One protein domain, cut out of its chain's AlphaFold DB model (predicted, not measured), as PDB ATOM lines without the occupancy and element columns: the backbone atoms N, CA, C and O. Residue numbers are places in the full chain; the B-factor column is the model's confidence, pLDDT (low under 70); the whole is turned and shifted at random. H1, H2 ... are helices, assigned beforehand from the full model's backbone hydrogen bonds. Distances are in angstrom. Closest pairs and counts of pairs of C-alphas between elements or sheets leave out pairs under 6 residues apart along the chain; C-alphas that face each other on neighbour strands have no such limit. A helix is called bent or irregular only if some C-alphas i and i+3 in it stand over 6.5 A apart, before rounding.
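AT A GLANCE: This is residues 5 to 116 of the 216 residues of the protein "Helix-turn-helix protein" of bacterium ADurb.Bin157 (UniProt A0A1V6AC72). Look first at H4, which runs through the middle from a cluster of three short helices, H1, H2 and H3, toward a helical hairpin of H5 and H6; H7 lies beyond the hairpin, on its far side from the cluster, and is loosely attached. The helices mostly cross: of 7 touching pairs given a tilt, 0 are at a shallow one. The printed part has 112 residues, with seven named helices in the order H1 to H7 and no named strand, and its class is all helix. It is compact, with a radius of gyration of the C-alphas of 13.8 A and spans of 39 by 35 by 23 A.

HOW THE PARTS SIT: Begin with H1, residues 5 to 14, which touches H3, residues 29 to 36, at a steep tilt of 60 degrees, opposite ways; their closest C-alphas, those of Leu 8 and Glu 36, are 5.6 A apart. H2, residues 18 to 25, touches H3 and is about perpendicular to it at 81 degrees, with the C-alphas of Ala 22 and Pro 29 closest at 5.1 A. Move on to H4, residues 45 to 58, which touches H1 with residues 53 to 57 alone; the closest C-alphas are those of Met 10 and Asp 54, 7.0 A apart. H5, residues 60 to 71, touches H4 only at the corner, where the C-alphas of Ile 57 and Arg 63 are closest at 4.6 A. H5 also touches H1, with the C-alphas of Leu 14 and Ile 67 closest at 5.3 A. H6, residues 75 to 89, forms a helical hairpin with H5 at a steep tilt of 44 degrees, and the C-alphas of Leu 69 and Gly 75 are closest at 4.8 A. H6 touches H2 with residues 76 to 80 alone, closest at the C-alphas of Ile 24 and Gln 80, 5.0 A apart. H6 touches H4 with residues 83 to 87 alone; the closest C-alphas are those of Ala 52 and Ile 83, 5.7 A apart. H7, residues 97 to 112, is close to H6 but not clearly touching, with the C-alphas of Ser 78 and Ile 111 closest at 7.7 A, and is apart from H1, H2 and H3. In H1 to H5 every O i to N i+4 pair is within hydrogen-bond range, against 9 of 11 in H6 and 9 of 12 in H7.

IN THESE COORDINATES: Find C-alpha 5 at (-41.633, 17.331, -45.938), where H1 begins. From C-alpha 45 at (-38.191, 15.095, -26.463), H4 runs 20.3 A; H5 then spans 17.1 A. H6 spans 22.2 A and is irregular, but only just: C-alphas 85 and 88 are 6.54 A apart. H7 spans 22.6 A to C-alpha 112 at (-26.786, 39.676, -28.341), with a kink of 28 degrees near residue 106.

THE WHOLE: The two C-alphas farthest apart, those of Lys 39 and Pro 116, are 44.8 A apart. The printed part has no cut and no long link. Confidence is under 70 at residue 73 and residues 87 to 116, and the mean pLDDT of H7 is 51.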
ATOM      1  N   LYS A   5     -41.614  16.104 -45.129       94.25
ATOM      2  CA  LYS A   5     -41.633  17.331 -45.938       94.25
ATOM      3  C   LYS A   5     -41.411  18.581 -45.086       94.25
ATOM      4  O   LYS A   5     -40.579  19.405 -45.445       94.25
ATOM      5  N   LYS A   6     -42.103  18.695 -43.948       93.19
ATOM      6  CA  LYS A   6     -41.981  19.855 -43.053       93.19
ATOM      7  C   LYS A   6     -40.595  19.927 -42.405       93.19
ATOM      8  O   LYS A   6     -40.028  21.005 -42.311       93.19
ATOM      9  N   ILE A   7     -40.014  18.790 -42.010       93.75
ATOM     10  CA  ILE A   7     -38.645  18.745 -41.454       93.75
ATOM     11  C   ILE A   7     -37.620  19.211 -42.494       93.75
ATOM     12  O   ILE A   7     -36.766  20.044 -42.193       93.75
ATOM     13  N   LEU A   8     -37.749  18.722 -43.729       94.81
ATOM     14  CA  LEU A   8     -36.908  19.137 -44.849       94.81
ATOM     15  C   LEU A   8     -37.044  20.639 -45.140       94.81
ATOM     16  O   LEU A   8     -36.047  21.315 -45.386       94.81
ATOM     17  N   GLU A   9     -38.268  21.157 -45.121       95.25
ATOM     18  CA  GLU A   9     -38.562  22.569 -45.345       95.25
ATOM     19  C   GLU A   9     -37.929  23.455 -44.270       95.25
ATOM     20  O   GLU A   9     -37.179  24.364 -44.614       95.25
ATOM     21  N   MET A  10     -38.124  23.136 -42.984       93.88
ATOM     22  CA  MET A  10     -37.502  23.863 -41.869       93.88
ATOM     23  C   MET A  10     -35.977  23.944 -42.023       93.88
ATOM     24  O   MET A  10     -35.388  25.015 -41.881       93.88
ATOM     25  N   ARG A  11     -35.329  22.828 -42.387       94.56
ATOM     26  CA  ARG A  11     -33.882  22.797 -42.632       94.56
ATOM     27  C   ARG A  11     -33.470  23.701 -43.796       94.56
ATOM     28  O   ARG A  11     -32.480  24.424 -43.690       94.56
ATOM     29  N   LYS A  12     -34.201  23.639 -44.913       94.62
ATOM     30  CA  LYS A  12     -33.910  24.441 -46.110       94.62
ATOM     31  C   LYS A  12     -34.107  25.932 -45.866       94.62
ATOM     32  O   LYS A  12     -33.280  26.706 -46.329       94.62
ATOM     33  N   VAL A  13     -35.138  26.318 -45.115       93.62
ATOM     34  CA  VAL A  13     -35.391  27.719 -44.738       93.62
ATOM     35  C   VAL A  13     -34.215  28.297 -43.951       93.62
ATOM     36  O   VAL A  13     -33.794  29.416 -44.217       93.62
ATOM     37  N   LEU A  14     -33.638  27.519 -43.034       89.94
ATOM     38  CA  LEU A  14     -32.451  27.934 -42.283       89.94
ATOM     39  C   LEU A  14     -31.148  27.854 -43.097       89.94
ATOM     40  O   LEU A  14     -30.125  28.370 -42.656       89.94
ATOM     41  N   GLY A  15     -31.159  27.204 -44.265       92.31
ATOM     42  CA  GLY A  15     -29.979  27.036 -45.113       92.31
ATOM     43  C   GLY A  15     -28.914  26.099 -44.531       92.31
ATOM     44  O   GLY A  15     -27.736  26.257 -44.838       92.31
ATOM     45  N   ILE A  16     -29.302  25.136 -43.685       91.50
ATOM     46  CA  ILE A  16     -28.362  24.276 -42.941       91.50
ATOM     47  C   ILE A  16     -28.317  22.837 -43.473       91.50
ATOM     48  O   ILE A  16     -29.240  22.351 -44.140       91.50
ATOM     49  N   THR A  17     -27.230  22.120 -43.174       91.81
ATOM     50  CA  THR A  17     -27.061  20.716 -43.580       91.81
ATOM     51  C   THR A  17     -27.754  19.750 -42.613       91.81
ATOM     52  O   THR A  17     -28.183  20.129 -41.519       91.81
ATOM     53  N   GLN A  18     -27.887  18.479 -43.008       89.75
ATOM     54  CA  GLN A  18     -28.459  17.444 -42.137       89.75
ATOM     55  C   GLN A  18     -27.589  17.215 -40.890       89.75
ATOM     56  O   GLN A  18     -28.115  16.975 -39.804       89.75
ATOM     57  N   GLU A  19     -26.269  17.351 -41.020       87.56
ATOM     58  CA  GLU A  19     -25.305  17.258 -39.922       87.56
ATOM     59  C   GLU A  19     -25.518  18.374 -38.898       87.56
ATOM     60  O   GLU A  19     -25.400  18.144 -37.697       87.56
ATOM     61  N   TYR A  20     -25.865  19.580 -39.354       88.31
ATOM     62  CA  TYR A  20     -26.100  20.724 -38.473       88.31
ATOM     63  C   TYR A  20     -27.406  20.564 -37.699       88.31
ATOM     64  O   TYR A  20     -27.427  20.761 -36.485       88.31
ATOM     65  N   VAL A  21     -28.466  20.097 -38.364       90.31
ATOM     66  CA  VAL A  21     -29.721  19.705 -37.697       90.31
ATOM     67  C   VAL A  21     -29.465  18.631 -36.641       90.31
ATOM     68  O   VAL A  21     -29.971  18.716 -35.521       90.31
ATOM     69  N   ALA A  22     -28.654  17.628 -36.979       88.25
ATOM     70  CA  ALA A  22     -28.300  16.550 -36.067       88.25
ATOM     71  C   ALA A  22     -27.567  17.075 -34.824       88.25
ATOM     72  O   ALA A  22     -27.884  16.671 -33.706       88.25
ATOM     73  N   ARG A  23     -26.650  18.031 -35.014       84.19
ATOM     74  CA  ARG A  23     -25.889  18.672 -33.938       84.19
ATOM     75  C   ARG A  23     -26.786  19.503 -33.014       84.19
ATOM     76  O   ARG A  23     -26.723  19.322 -31.804       84.19
ATOM     77  N   ILE A  24     -27.688  20.316 -33.573       86.44
ATOM     78  CA  ILE A  24     -28.659  21.128 -32.812       86.44
ATOM     79  C   ILE A  24     -29.543  20.241 -31.921       86.44
ATOM     80  O   ILE A  24     -29.787  20.548 -30.752       86.44
ATOM     81  N   PHE A  25     -30.026  19.120 -32.458       86.12
ATOM     82  CA  PHE A  25     -30.928  18.231 -31.726       86.12
ATOM     83  C   PHE A  25     -30.229  17.151 -30.892       86.12
ATOM     84  O   PHE A  25     -30.930  16.477 -30.134       86.12
ATOM     85  N   GLU A  26     -28.898  17.043 -30.969       84.44
ATOM     86  CA  GLU A  26     -28.059  16.041 -30.281       84.44
ATOM     87  C   GLU A  26     -28.420  14.605 -30.680       84.44
ATOM     88  O   GLU A  26     -28.583  13.708 -29.854       84.44
ATOM     89  N   ILE A  27     -28.585  14.385 -31.982       87.38
ATOM     90  CA  ILE A  27     -28.937  13.089 -32.568       87.38
ATOM     91  C   ILE A  27     -27.947  12.708 -33.665       87.38
ATOM     92  O   ILE A  27     -27.154  13.521 -34.128       87.38
ATOM     93  N   SER A  28     -28.004  11.458 -34.127       87.75
ATOM     94  CA  SER A  28     -27.170  11.037 -35.253       87.75
ATOM     95  C   SER A  28     -27.646  11.666 -36.579       87.75
ATOM     96  O   SER A  28     -28.860  11.734 -36.811       87.75
ATOM     97  N   PRO A  29     -26.741  12.030 -37.510       88.00
ATOM     98  CA  PRO A  29     -27.118  12.466 -38.863       88.00
ATOM     99  C   PRO A  29     -27.974  11.432 -39.607       88.00
ATOM    100  O   PRO A  29     -28.930  11.772 -40.303       88.00
ATOM    101  N   LYS A  30     -27.715  10.139 -39.367       91.38
ATOM    102  CA  LYS A  30     -28.520   9.026 -39.892       91.38
ATOM    103  C   LYS A  30     -29.983   9.109 -39.446       91.38
ATOM    104  O   LYS A  30     -30.876   8.742 -40.209       91.38
ATOM    105  N   THR A  31     -30.248   9.593 -38.233       90.31
ATOM    106  CA  THR A  31     -31.608   9.809 -37.723       90.31
ATOM    107  C   THR A  31     -32.318  10.905 -38.516       90.31
ATOM    108  O   THR A  31     -33.451  10.691 -38.944       90.31
ATOM    109  N   VAL A  32     -31.641  12.026 -38.785       93.06
ATOM    110  CA  VAL A  32     -32.177  13.135 -39.597       93.06
ATOM    111  C   VAL A  32     -32.490  12.667 -41.016       93.06
ATOM    112  O   VAL A  32     -33.604  12.868 -41.493       93.06
ATOM    113  N   TYR A  33     -31.564  11.943 -41.652       94.06
ATOM    114  CA  TYR A  33     -31.797  11.345 -42.967       94.06
ATOM    115  C   TYR A  33     -33.048  10.451 -42.984       94.06
ATOM    116  O   TYR A  33     -33.869  10.531 -43.901       94.06
ATOM    117  N   ARG A  34     -33.236   9.597 -41.967       94.06
ATOM    118  CA  ARG A  34     -34.423   8.727 -41.874       94.06
ATOM    119  C   ARG A  34     -35.716   9.523 -41.694       94.06
ATOM    120  O   ARG A  34     -36.743   9.075 -42.192       94.06
ATOM    121  N   TRP A  35     -35.675  10.666 -41.014       95.62
ATOM    122  CA  TRP A  35     -36.834  11.549 -40.874       95.62
ATOM    123  C   TRP A  35     -37.173  12.261 -42.178       95.62
ATOM    124  O   TRP A  35     -38.316  12.199 -42.618       95.62
ATOM    125  N   GLU A  36     -36.187  12.866 -42.840       94.06
ATOM    126  CA  GLU A  36     -36.396  13.578 -44.109       94.06
ATOM    127  C   GLU A  36     -36.793  12.644 -45.262       94.06
ATOM    128  O   GLU A  36     -37.490  13.065 -46.181       94.06
ATOM    129  N   SER A  37     -36.409  11.366 -45.200       93.81
ATOM    130  CA  SER A  37     -36.826  10.335 -46.164       93.81
ATOM    131  C   SER A  37     -38.133   9.618 -45.798       93.81
ATOM    132  O   SER A  37     -38.542   8.707 -46.513       93.81
ATOM    133  N   GLY A  38     -38.774   9.965 -44.675       93.12
ATOM    134  CA  GLY A  38     -40.005   9.314 -44.205       93.12
ATOM    135  C   GLY A  38     -39.827   7.881 -43.681       93.12
ATOM    136  O   GLY A  38     -40.802   7.238 -43.304       93.12
ATOM    137  N   LYS A  39     -38.588   7.374 -43.601       91.88
ATOM    138  CA  LYS A  39     -38.245   6.034 -43.082       91.88
ATOM    139  C   LYS A  39     -38.398   5.909 -41.561       91.88
ATOM    140  O   LYS A  39     -38.296   4.808 -41.017       91.88
ATOM    141  N   ALA A  40     -38.524   7.026 -40.854       91.69
ATOM    142  CA  ALA A  40     -38.805   7.091 -39.427       91.69
ATOM    143  C   ALA A  40     -39.462   8.431 -39.090       91.69
ATOM    144  O   ALA A  40     -39.325   9.396 -39.834       91.69
ATOM    145  N   ASN A  41     -40.107   8.506 -37.927       89.50
ATOM    146  CA  ASN A  41     -40.705   9.741 -37.431       89.50
ATOM    147  C   ASN A  41     -40.067  10.167 -36.102       89.50
ATOM    148  O   ASN A  41     -39.705   9.297 -35.301       89.50
ATOM    149  N   PRO A  42     -39.943  11.480 -35.843       89.88
ATOM    150  CA  PRO A  42     -39.428  11.986 -34.579       89.88
ATOM    151  C   PRO A  42     -40.389  11.655 -33.433       89.88
ATOM    152  O   PRO A  42     -41.607  11.806 -33.564       89.88
ATOM    153  N   ARG A  43     -39.835  11.216 -32.300       84.75
ATOM    154  CA  ARG A  43     -40.578  10.855 -31.082       84.75
ATOM    155  C   ARG A  43     -39.929  11.484 -29.844       84.75
ATOM    156  O   ARG A  43     -38.763  11.875 -29.874       84.75
ATOM    157  N   GLY A  44     -40.682  11.540 -28.745       84.19
ATOM    158  CA  GLY A  44     -40.175  11.948 -27.434       84.19
ATOM    159  C   GLY A  44     -39.798  13.430 -27.348       84.19
ATOM    160  O   GLY A  44     -40.508  14.298 -27.857       84.19
ATOM    161  N   SER A  45     -38.681  13.726 -26.681       79.94
ATOM    162  CA  SER A  45     -38.191  15.095 -26.463       79.94
ATOM    163  C   SER A  45     -37.867  15.829 -27.767       79.94
ATOM    164  O   SER A  45     -38.074  17.040 -27.851       79.94
ATOM    165  N   VAL A  46     -37.436  15.117 -28.814       86.56
ATOM    166  CA  VAL A  46     -37.068  15.753 -30.088       86.56
ATOM    167  C   VAL A  46     -38.284  16.293 -30.838       86.56
ATOM    168  O   VAL A  46     -38.187  17.323 -31.499       86.56
ATOM    169  N   SER A  47     -39.462  15.689 -30.672       87.06
ATOM    170  CA  SER A  47     -40.703  16.248 -31.222       87.06
ATOM    171  C   SER A  47     -41.014  17.636 -30.647       87.06
ATOM    172  O   SER A  47     -41.522  18.488 -31.370       87.06
ATOM    173  N   LYS A  48     -40.669  17.889 -29.375       84.31
ATOM    174  CA  LYS A  48     -40.826  19.209 -28.741       84.31
ATOM    175  C   LYS A  48     -39.795  20.213 -29.259       84.31
ATOM    176  O   LYS A  48     -40.146  21.359 -29.508       84.31
ATOM    177  N   LYS A  49     -38.545  19.776 -29.462       86.56
ATOM    178  CA  LYS A  49     -37.493  20.612 -30.068       86.56
ATOM    179  C   LYS A  49     -37.867  21.027 -31.503       86.56
ATOM    180  O   LYS A  49     -37.688  22.184 -31.864       86.56
ATOM    181  N   LEU A  50     -38.449  20.115 -32.291       89.75
ATOM    182  CA  LEU A  50     -38.968  20.419 -33.631       89.75
ATOM    183  C   LEU A  50     -40.130  21.415 -33.596       89.75
ATOM    184  O   LEU A  50     -40.174  22.303 -34.431       89.75
ATOM    185  N   MET A  51     -41.022  21.306 -32.609       85.69
ATOM    186  CA  MET A  51     -42.099  22.280 -32.414       85.69
ATOM    187  C   MET A  51     -41.574  23.675 -32.079       85.69
ATOM    188  O   MET A  51     -42.026  24.655 -32.654       85.69
ATOM    189  N   ALA A  52     -40.589  23.765 -31.184       84.38
ATOM    190  CA  ALA A  52     -39.948  25.037 -30.867       84.38
ATOM    191  C   ALA A  52     -39.285  25.659 -32.106       84.38
ATOM    192  O   ALA A  52     -39.414  26.858 -32.331       84.38
ATOM    193  N   LEU A  53     -38.609  24.841 -32.919       88.38
ATOM    194  CA  LEU A  53     -37.995  25.304 -34.160       88.38
ATOM    195  C   LEU A  53     -39.035  25.790 -35.175       88.38
ATOM    196  O   LEU A  53     -38.811  26.798 -35.833       88.38
ATOM    197  N   ASP A  54     -40.163  25.097 -35.288       88.44
ATOM    198  CA  ASP A  54     -41.249  25.481 -36.187       88.44
ATOM    199  C   ASP A  54     -41.817  26.855 -35.821       88.44
ATOM    200  O   ASP A  54     -41.892  27.729 -36.674       88.44
ATOM    201  N   ILE A  55     -42.085  27.092 -34.534       82.12
ATOM    202  CA  ILE A  55     -42.574  28.386 -34.031       82.12
ATOM    203  C   ILE A  55     -41.577  29.514 -34.328       82.12
ATOM    204  O   ILE A  55     -41.970  30.596 -34.759       82.12
ATOM    205  N   LEU A  56     -40.278  29.259 -34.128       80.44
ATOM    206  CA  LEU A  56     -39.222  30.224 -34.454       80.44
ATOM    207  C   LEU A  56     -39.173  30.544 -35.949       80.44
ATOM    208  O   LEU A  56     -38.933  31.685 -36.325       80.44
ATOM    209  N   ILE A  57     -39.365  29.533 -36.797       85.88
ATOM    210  CA  ILE A  57     -39.321  29.701 -38.246       85.88
ATOM    211  C   ILE A  57     -40.610  30.339 -38.762       85.88
ATOM    212  O   ILE A  57     -40.539  31.073 -39.733       85.88
ATOM    213  N   GLU A  58     -41.778  30.083 -38.176       83.56
ATOM    214  CA  GLU A  58     -43.050  30.641 -38.647       83.56
ATOM    215  C   GLU A  58     -43.105  32.168 -38.518       83.56
ATOM    216  O   GLU A  58     -43.614  32.830 -39.426       83.56
ATOM    217  N   ASN A  59     -42.503  32.734 -37.471       78.94
ATOM    218  CA  ASN A  59     -42.382  34.179 -37.312       78.94
ATOM    219  C   ASN A  59     -41.281  34.742 -38.237       78.94
ATOM    220  O   ASN A  59     -40.119  34.353 -38.154       78.94
ATOM    221  N   GLU A  60     -41.644  35.665 -39.134       82.44
ATOM    222  CA  GLU A  60     -40.747  36.223 -40.162       82.44
ATOM    223  C   GLU A  60     -39.492  36.886 -39.585       82.44
ATOM    224  O   GLU A  60     -38.383  36.566 -40.010       82.44
ATOM    225  N   GLN A  61     -39.647  37.730 -38.564       76.19
ATOM    226  CA  GLN A  61     -38.520  38.406 -37.919       76.19
ATOM    227  C   GLN A  61     -37.585  37.390 -37.253       76.19
ATOM    228  O   GLN A  61     -36.368  37.432 -37.425       76.19
ATOM    229  N   MET A  62     -38.153  36.422 -36.532       74.12
ATOM    230  CA  MET A  62     -37.381  35.381 -35.846       74.12
ATOM    231  C   MET A  62     -36.653  34.464 -36.827       74.12
ATOM    232  O   MET A  62     -35.519  34.056 -36.571       74.12
ATOM    233  N   ARG A  63     -37.277  34.164 -37.966       84.44
ATOM    234  CA  ARG A  63     -36.688  33.379 -39.052       84.44
ATOM    235  C   ARG A  63     -35.434  34.052 -39.593       84.44
ATOM    236  O   ARG A  63     -34.402  33.393 -39.707       84.44
ATOM    237  N   GLU A  64     -35.505  35.344 -39.902       80.50
ATOM    238  CA  GLU A  64     -34.352  36.109 -40.382       80.50
ATOM    239  C   GLU A  64     -33.222  36.136 -39.354       80.50
ATOM    240  O   GLU A  64     -32.059  35.912 -39.702       80.50
ATOM    241  N   GLU A  65     -33.559  36.344 -38.083       78.69
ATOM    242  CA  GLU A  65     -32.593  36.318 -36.990       78.69
ATOM    243  C   GLU A  65     -31.953  34.934 -36.836       78.69
ATOM    244  O   GLU A  65     -30.734  34.837 -36.735       78.69
ATOM    245  N   CYS A  66     -32.721  33.845 -36.929       82.19
ATOM    246  CA  CYS A  66     -32.181  32.484 -36.927       82.19
ATOM    247  C   CYS A  66     -31.250  32.234 -38.125       82.19
ATOM    248  O   CYS A  66     -30.196  31.623 -37.964       82.19
ATOM    249  N   ILE A  67     -31.593  32.731 -39.318       86.69
ATOM    250  CA  ILE A  67     -30.742  32.619 -40.512       86.69
ATOM    251  C   ILE A  67     -29.423  33.380 -40.315       86.69
ATOM    252  O   ILE A  67     -28.356  32.860 -40.646       86.69
ATOM    253  N   LYS A  68     -29.465  34.600 -39.764       81.81
ATOM    254  CA  LYS A  68     -28.254  35.366 -39.420       81.81
ATOM    255  C   LYS A  68     -27.441  34.646 -38.347       81.81
ATOM    256  O   LYS A  68     -26.221  34.557 -38.469       81.81
ATOM    257  N   LEU A  69     -28.116  34.101 -37.335       80.00
ATOM    258  CA  LEU A  69     -27.503  33.395 -36.219       80.00
ATOM    259  C   LEU A  69     -26.693  32.205 -36.721       80.00
ATOM    260  O   LEU A  69     -25.513  32.132 -36.410       80.00
ATOM    261  N   VAL A  70     -27.265  31.326 -37.554       83.75
ATOM    262  CA  VAL A  70     -26.558  30.113 -38.006       83.75
ATOM    263  C   VAL A  70     -25.370  30.407 -38.935       83.75
ATOM    264  O   VAL A  70     -24.445  29.602 -39.019       83.75
ATOM    265  N   LYS A  71     -25.330  31.568 -39.598       82.38
ATOM    266  CA  LYS A  71     -24.157  31.982 -40.392       82.38
ATOM    267  C   LYS A  71     -22.945  32.350 -39.532       82.38
ATOM    268  O   LYS A  71     -21.834  32.414 -40.053       82.38
ATOM    269  N   ARG A  72     -23.138  32.613 -38.238       77.94
ATOM    270  CA  ARG A  72     -22.042  32.911 -37.313       77.94
ATOM    271  C   ARG A  72     -21.265  31.639 -36.956       77.94
ATOM    272  O   ARG A  72     -21.854  30.559 -36.902       77.94
ATOM    273  N   PRO A  73     -19.968  31.752 -36.618       69.12
ATOM    274  CA  PRO A  73     -19.163  30.608 -36.182       69.12
ATOM    275  C   PRO A  73     -19.696  29.925 -34.906       69.12
ATOM    276  O   PRO A  73     -19.430  28.747 -34.707       69.12
ATOM    277  N   ASP A  74     -20.455  30.640 -34.066       70.31
ATOM    278  CA  ASP A  74     -21.111  30.167 -32.832       70.31
ATOM    279  C   ASP A  74     -22.639  29.993 -32.970       70.31
ATOM    280  O   ASP A  74     -23.381  29.911 -31.982       70.31
ATOM    281  N   GLY A  75     -23.133  30.009 -34.208       73.44
ATOM    282  CA  GLY A  75     -24.553  30.081 -34.519       73.44
ATOM    283  C   GLY A  75     -25.357  28.842 -34.143       73.44
ATOM    284  O   GLY A  75     -26.504  28.950 -33.706       73.44
ATOM    285  N   LEU A  76     -24.756  27.661 -34.291       79.06
ATOM    286  CA  LEU A  76     -25.430  26.379 -34.082       79.06
ATOM    287  C   LEU A  76     -25.745  26.140 -32.606       79.06
ATOM    288  O   LEU A  76     -26.862  25.758 -32.258       79.06
ATOM    289  N   GLU A  77     -24.780  26.418 -31.738       77.31
ATOM    290  CA  GLU A  77     -24.901  26.283 -30.288       77.31
ATOM    291  C   GLU A  77     -25.870  27.331 -29.733       77.31
ATOM    292  O   GLU A  77     -26.647  27.056 -28.817       77.31
ATOM    293  N   SER A  78     -25.862  28.531 -30.315       77.38
ATOM    294  CA  SER A  78     -26.788  29.600 -29.941       77.38
ATOM    295  C   SER A  78     -28.235  29.252 -30.312       77.38
ATOM    296  O   SER A  78     -29.144  29.433 -29.499       77.38
ATOM    297  N   LEU A  79     -28.454  28.674 -31.498       83.38
ATOM    298  CA  LEU A  79     -29.771  28.193 -31.922       83.38
ATOM    299  C   LEU A  79     -30.248  27.015 -31.062       83.38
ATOM    300  O   LEU A  79     -31.409  26.954 -30.660       83.38
ATOM    301  N   GLN A  80     -29.347  26.091 -30.730       83.50
ATOM    302  CA  GLN A  80     -29.641  24.989 -29.820       83.50
ATOM    303  C   GLN A  80     -30.077  25.492 -28.438       83.50
ATOM    304  O   GLN A  80     -31.067  25.003 -27.886       83.50
ATOM    305  N   TYR A  81     -29.373  26.484 -27.886       77.06
ATOM    306  CA  TYR A  81     -29.742  27.114 -26.622       77.06
ATOM    307  C   TYR A  81     -31.143  27.732 -26.686       77.06
ATOM    308  O   TYR A  81     -31.965  27.459 -25.811       77.06
ATOM    309  N   LEU A  82     -31.442  28.494 -27.745       76.88
ATOM    310  CA  LEU A  82     -32.766  29.078 -27.981       76.88
ATOM    311  C   LEU A  82     -33.872  28.020 -27.960       76.88
ATOM    312  O   LEU A  82     -34.829  28.134 -27.196       76.88
ATOM    313  N   ILE A  83     -33.707  26.950 -28.737       82.50
ATOM    314  CA  ILE A  83     -34.665  25.838 -28.795       82.50
ATOM    315  C   ILE A  83     -34.865  25.227 -27.402       82.50
ATOM    316  O   ILE A  83     -35.999  25.019 -26.965       82.50
ATOM    317  N   ASN A  84     -33.779  24.980 -26.669       80.31
ATOM    318  CA  ASN A  84     -33.838  24.392 -25.333       80.31
ATOM    319  C   ASN A  84     -34.483  25.314 -24.282       80.31
ATOM    320  O   ASN A  84     -35.034  24.802 -23.313       80.31
ATOM    321  N   GLN A  85     -34.471  26.640 -24.455       75.19
ATOM    322  CA  GLN A  85     -35.185  27.574 -23.570       75.19
ATOM    323  C   GLN A  85     -36.701  27.583 -23.808       75.19
ATOM    324  O   GLN A  85     -37.479  27.796 -22.875       75.19
ATOM    325  N   ILE A  86     -37.129  27.324 -25.044       71.50
ATOM    326  CA  ILE A  86     -38.547  27.314 -25.428       71.50
ATOM    327  C   ILE A  86     -39.225  26.011 -24.963       71.50
ATOM    328  O   ILE A  86     -40.348  26.034 -24.457       71.50
ATOM    329  N   VAL A  87     -38.534  24.867 -25.063       64.94
ATOM    330  CA  VAL A  87     -39.101  23.527 -24.797       64.94
ATOM    331  C   VAL A  87     -39.721  23.342 -23.392       64.94
ATOM    332  O   VAL A  87     -40.836  22.820 -23.322       64.94
ATOM    333  N   PRO A  88     -39.083  23.739 -22.269       56.59
ATOM    334  CA  PRO A  88     -39.656  23.597 -20.926       56.59
ATOM    335  C   PRO A  88     -40.864  24.509 -20.701       56.59
ATOM    336  O   PRO A  88     -41.790  24.149 -19.978       56.59
ATOM    337  N   LYS A  89     -40.873  25.686 -21.333       56.94
ATOM    338  CA  LYS A  89     -41.894  26.718 -21.115       56.94
ATOM    339  C   LYS A  89     -43.166  26.471 -21.926       56.94
ATOM    340  O   LYS A  89     -44.233  26.893 -21.500       56.94
ATOM    341  N   MET A  90     -43.081  25.679 -22.999       52.31
ATOM    342  CA  MET A  90     -44.251  25.118 -23.693       52.31
ATOM    343  C   MET A  90     -44.986  24.018 -22.903       52.31
ATOM    344  O   MET A  90     -46.093  23.643 -23.273       52.31
ATOM    345  N   ALA A  91     -44.400  23.483 -21.823       46.19
ATOM    346  CA  ALA A  91     -45.071  22.513 -20.952       46.19
ATOM    347  C   ALA A  91     -45.942  23.172 -19.858       46.19
ATOM    348  O   ALA A  91     -46.790  22.502 -19.270       46.19
ATOM    349  N   GLY A  92     -45.749  24.472 -19.589       44.03
ATOM    350  CA  GLY A  92     -46.584  25.278 -18.694       44.03
ATOM    351  C   GLY A  92     -47.671  26.027 -19.470       44.03
ATOM    352  O   GLY A  92     -47.493  26.336 -20.641       44.03
ATOM    353  N   LYS A  93     -48.801  26.338 -18.824       40.34
ATOM    354  CA  LYS A  93     -50.036  26.942 -19.386       40.34
ATOM    355  C   LYS A  93     -49.900  28.317 -20.098       40.34
ATOM    356  O   LYS A  93     -50.908  28.966 -20.346       40.34
ATOM    357  N   THR A  94     -48.703  28.761 -20.475       42.31
ATOM    358  CA  THR A  94     -48.421  29.977 -21.267       42.31
ATOM    359  C   THR A  94     -48.126  29.668 -22.741       42.31
ATOM    360  O   THR A  94     -47.416  30.417 -23.403       42.31
ATOM    361  N   GLY A  95     -48.628  28.547 -23.265       45.53
ATOM    362  CA  GLY A  95     -48.399  28.092 -24.641       45.53
ATOM    363  C   GLY A  95     -49.193  28.849 -25.712       45.53
ATOM    364  O   GLY A  95     -49.635  28.231 -26.675       45.53
ATOM    365  N   THR A  96     -49.435  30.152 -25.545       50.75
ATOM    366  CA  THR A  96     -49.980  30.981 -26.628       50.75
ATOM    367  C   THR A  96     -48.828  31.523 -27.469       50.75
ATOM    368  O   THR A  96     -47.795  31.921 -26.928       50.75
ATOM    369  N   LEU A  97     -49.002  31.555 -28.794       46.59
ATOM    370  CA  LEU A  97     -48.006  32.080 -29.740       46.59
ATOM    371  C   LEU A  97     -47.522  33.485 -29.328       46.59
ATOM    372  O   LEU A  97     -46.323  33.724 -29.242       46.59
ATOM    373  N   ALA A  98     -48.453  34.350 -28.909       48.94
ATOM    374  CA  ALA A  98     -48.170  35.697 -28.409       48.94
ATOM    375  C   ALA A  98     -47.309  35.727 -27.127       48.94
ATOM    376  O   ALA A  98     -46.508  36.639 -26.922       48.94
ATOM    377  N   GLY A  99     -47.449  34.728 -26.248       51.28
ATOM    378  CA  GLY A  99     -46.605  34.587 -25.062       51.28
ATOM    379  C   GLY A  99     -45.168  34.209 -25.420       51.28
ATOM    380  O   GLY A  99     -44.230  34.697 -24.795       51.28
ATOM    381  N   ILE A 100     -44.995  33.389 -26.459       51.69
ATOM    382  CA  ILE A 100     -43.682  32.999 -26.980       51.69
ATOM    383  C   ILE A 100     -43.020  34.184 -27.697       51.69
ATOM    384  O   ILE A 100     -41.851  34.454 -27.443       51.69
ATOM    385  N   GLU A 101     -43.764  34.948 -28.501       50.91
ATOM    386  CA  GLU A 101     -43.262  36.148 -29.189       50.91
ATOM    387  C   GLU A 101     -42.735  37.208 -28.214       50.91
ATOM    388  O   GLU A 101     -41.602  37.668 -28.362       50.91
ATOM    389  N   ARG A 102     -43.497  37.517 -27.155       56.44
ATOM    390  CA  ARG A 102     -43.076  38.469 -26.113       56.44
ATOM    391  C   ARG A 102     -41.864  37.988 -25.310       56.44
ATOM    392  O   ARG A 102     -41.107  38.793 -24.789       56.44
ATOM    393  N   MET A 103     -41.667  36.677 -25.182       55.12
ATOM    394  CA  MET A 103     -40.482  36.134 -24.511       55.12
ATOM    395  C   MET A 103     -39.258  36.111 -25.423       55.12
ATOM    396  O   MET A 103     -38.142  36.312 -24.952       55.12
ATOM    397  N   LEU A 104     -39.434  35.868 -26.720       54.25
ATOM    398  CA  LEU A 104     -38.327  35.879 -27.671       54.25
ATOM    399  C   LEU A 104     -37.757  37.287 -27.855       54.25
ATOM    400  O   LEU A 104     -36.536  37.421 -27.937       54.25
ATOM    401  N   SER A 105     -38.600  38.325 -27.796       57.00
ATOM    402  CA  SER A 105     -38.138  39.718 -27.737       57.00
ATOM    403  C   SER A 105     -37.291  40.030 -26.500       57.00
ATOM    404  O   SER A 105     -36.432  40.899 -26.579       57.00
ATOM    405  N   ASP A 106     -37.470  39.303 -25.390       56.19
ATOM    406  CA  ASP A 106     -36.672  39.471 -24.165       56.19
ATOM    407  C   ASP A 106     -35.364  38.651 -24.198       56.19
ATOM    408  O   ASP A 106     -34.339  39.051 -23.641       56.19
ATOM    409  N   VAL A 107     -35.375  37.486 -24.858       52.78
ATOM    410  CA  VAL A 107     -34.236  36.550 -24.908       52.78
ATOM    411  C   VAL A 107     -33.225  36.922 -25.993       52.78
ATOM    412  O   VAL A 107     -32.020  36.803 -25.764       52.78
ATOM    413  N   LEU A 108     -33.681  37.390 -27.158       51.94
ATOM    414  CA  LEU A 108     -32.802  37.791 -28.260       51.94
ATOM    415  C   LEU A 108     -31.782  38.863 -27.838       51.94
ATOM    416  O   LEU A 108     -30.591  38.636 -28.049       51.94
ATOM    417  N   PRO A 109     -32.166  39.959 -27.150       51.03
ATOM    418  CA  PRO A 109     -31.208  40.925 -26.621       51.03
ATOM    419  C   PRO A 109     -30.198  40.293 -25.664       51.03
ATOM    420  O   PRO A 109     -29.028  40.643 -25.726       51.03
ATOM    421  N   SER A 110     -30.592  39.332 -24.821       50.00
ATOM    422  CA  SER A 110     -29.669  38.640 -23.908       50.00
ATOM    423  C   SER A 110     -28.641  37.782 -24.650       50.00
ATOM    424  O   SER A 110     -27.497  37.715 -24.211       50.00
ATOM    425  N   ILE A 111     -29.005  37.194 -25.793       45.25
ATOM    426  CA  ILE A 111     -28.084  36.462 -26.680       45.25
ATOM    427  C   ILE A 111     -27.125  37.423 -27.388       45.25
ATOM    428  O   ILE A 111     -25.940  37.116 -27.527       45.25
ATOM    429  N   TYR A 112     -27.611  38.602 -27.782       41.19
ATOM    430  CA  TYR A 112     -26.786  39.676 -28.341       41.19
ATOM    431  C   TYR A 112     -25.909  40.385 -27.288       41.19
ATOM    432  O   TYR A 112     -24.850  40.900 -27.636       41.19
ATOM    433  N   SER A 113     -26.302  40.355 -26.008       40.91
ATOM    434  CA  SER A 113     -25.658  41.059 -24.883       40.91
ATOM    435  C   SER A 113     -24.752  40.176 -24.024       40.91
ATOM    436  O   SER A 113     -24.330  40.607 -22.948       40.91
ATOM    437  N   ILE A 114     -24.402  38.961 -24.467       45.75
ATOM    438  CA  ILE A 114     -23.255  38.233 -23.892       45.75
ATOM    439  C   ILE A 114     -21.968  38.915 -24.386       45.75
ATOM    440  O   ILE A 114     -21.197  38.383 -25.186       45.75
ATOM    441  N   SER A 115     -21.785  40.146 -23.915       38.22
ATOM    442  CA  SER A 115     -20.529  40.874 -23.897       38.22
ATOM    443  C   SER A 115     -19.628  40.231 -22.831       38.22
ATOM    444  O   SER A 115     -20.143  39.766 -21.810       38.22
ATOM    445  N   PRO A 116     -18.302  40.162 -23.039       37.47
ATOM    446  CA  PRO A 116     -17.354  39.582 -22.078       37.47
ATOM    447  C   PRO A 116     -17.405  40.197 -20.665       37.47
ATOM    448  O   PRO A 116     -16.910  39.569 -19.734       37.47
TER     449      PRO A 116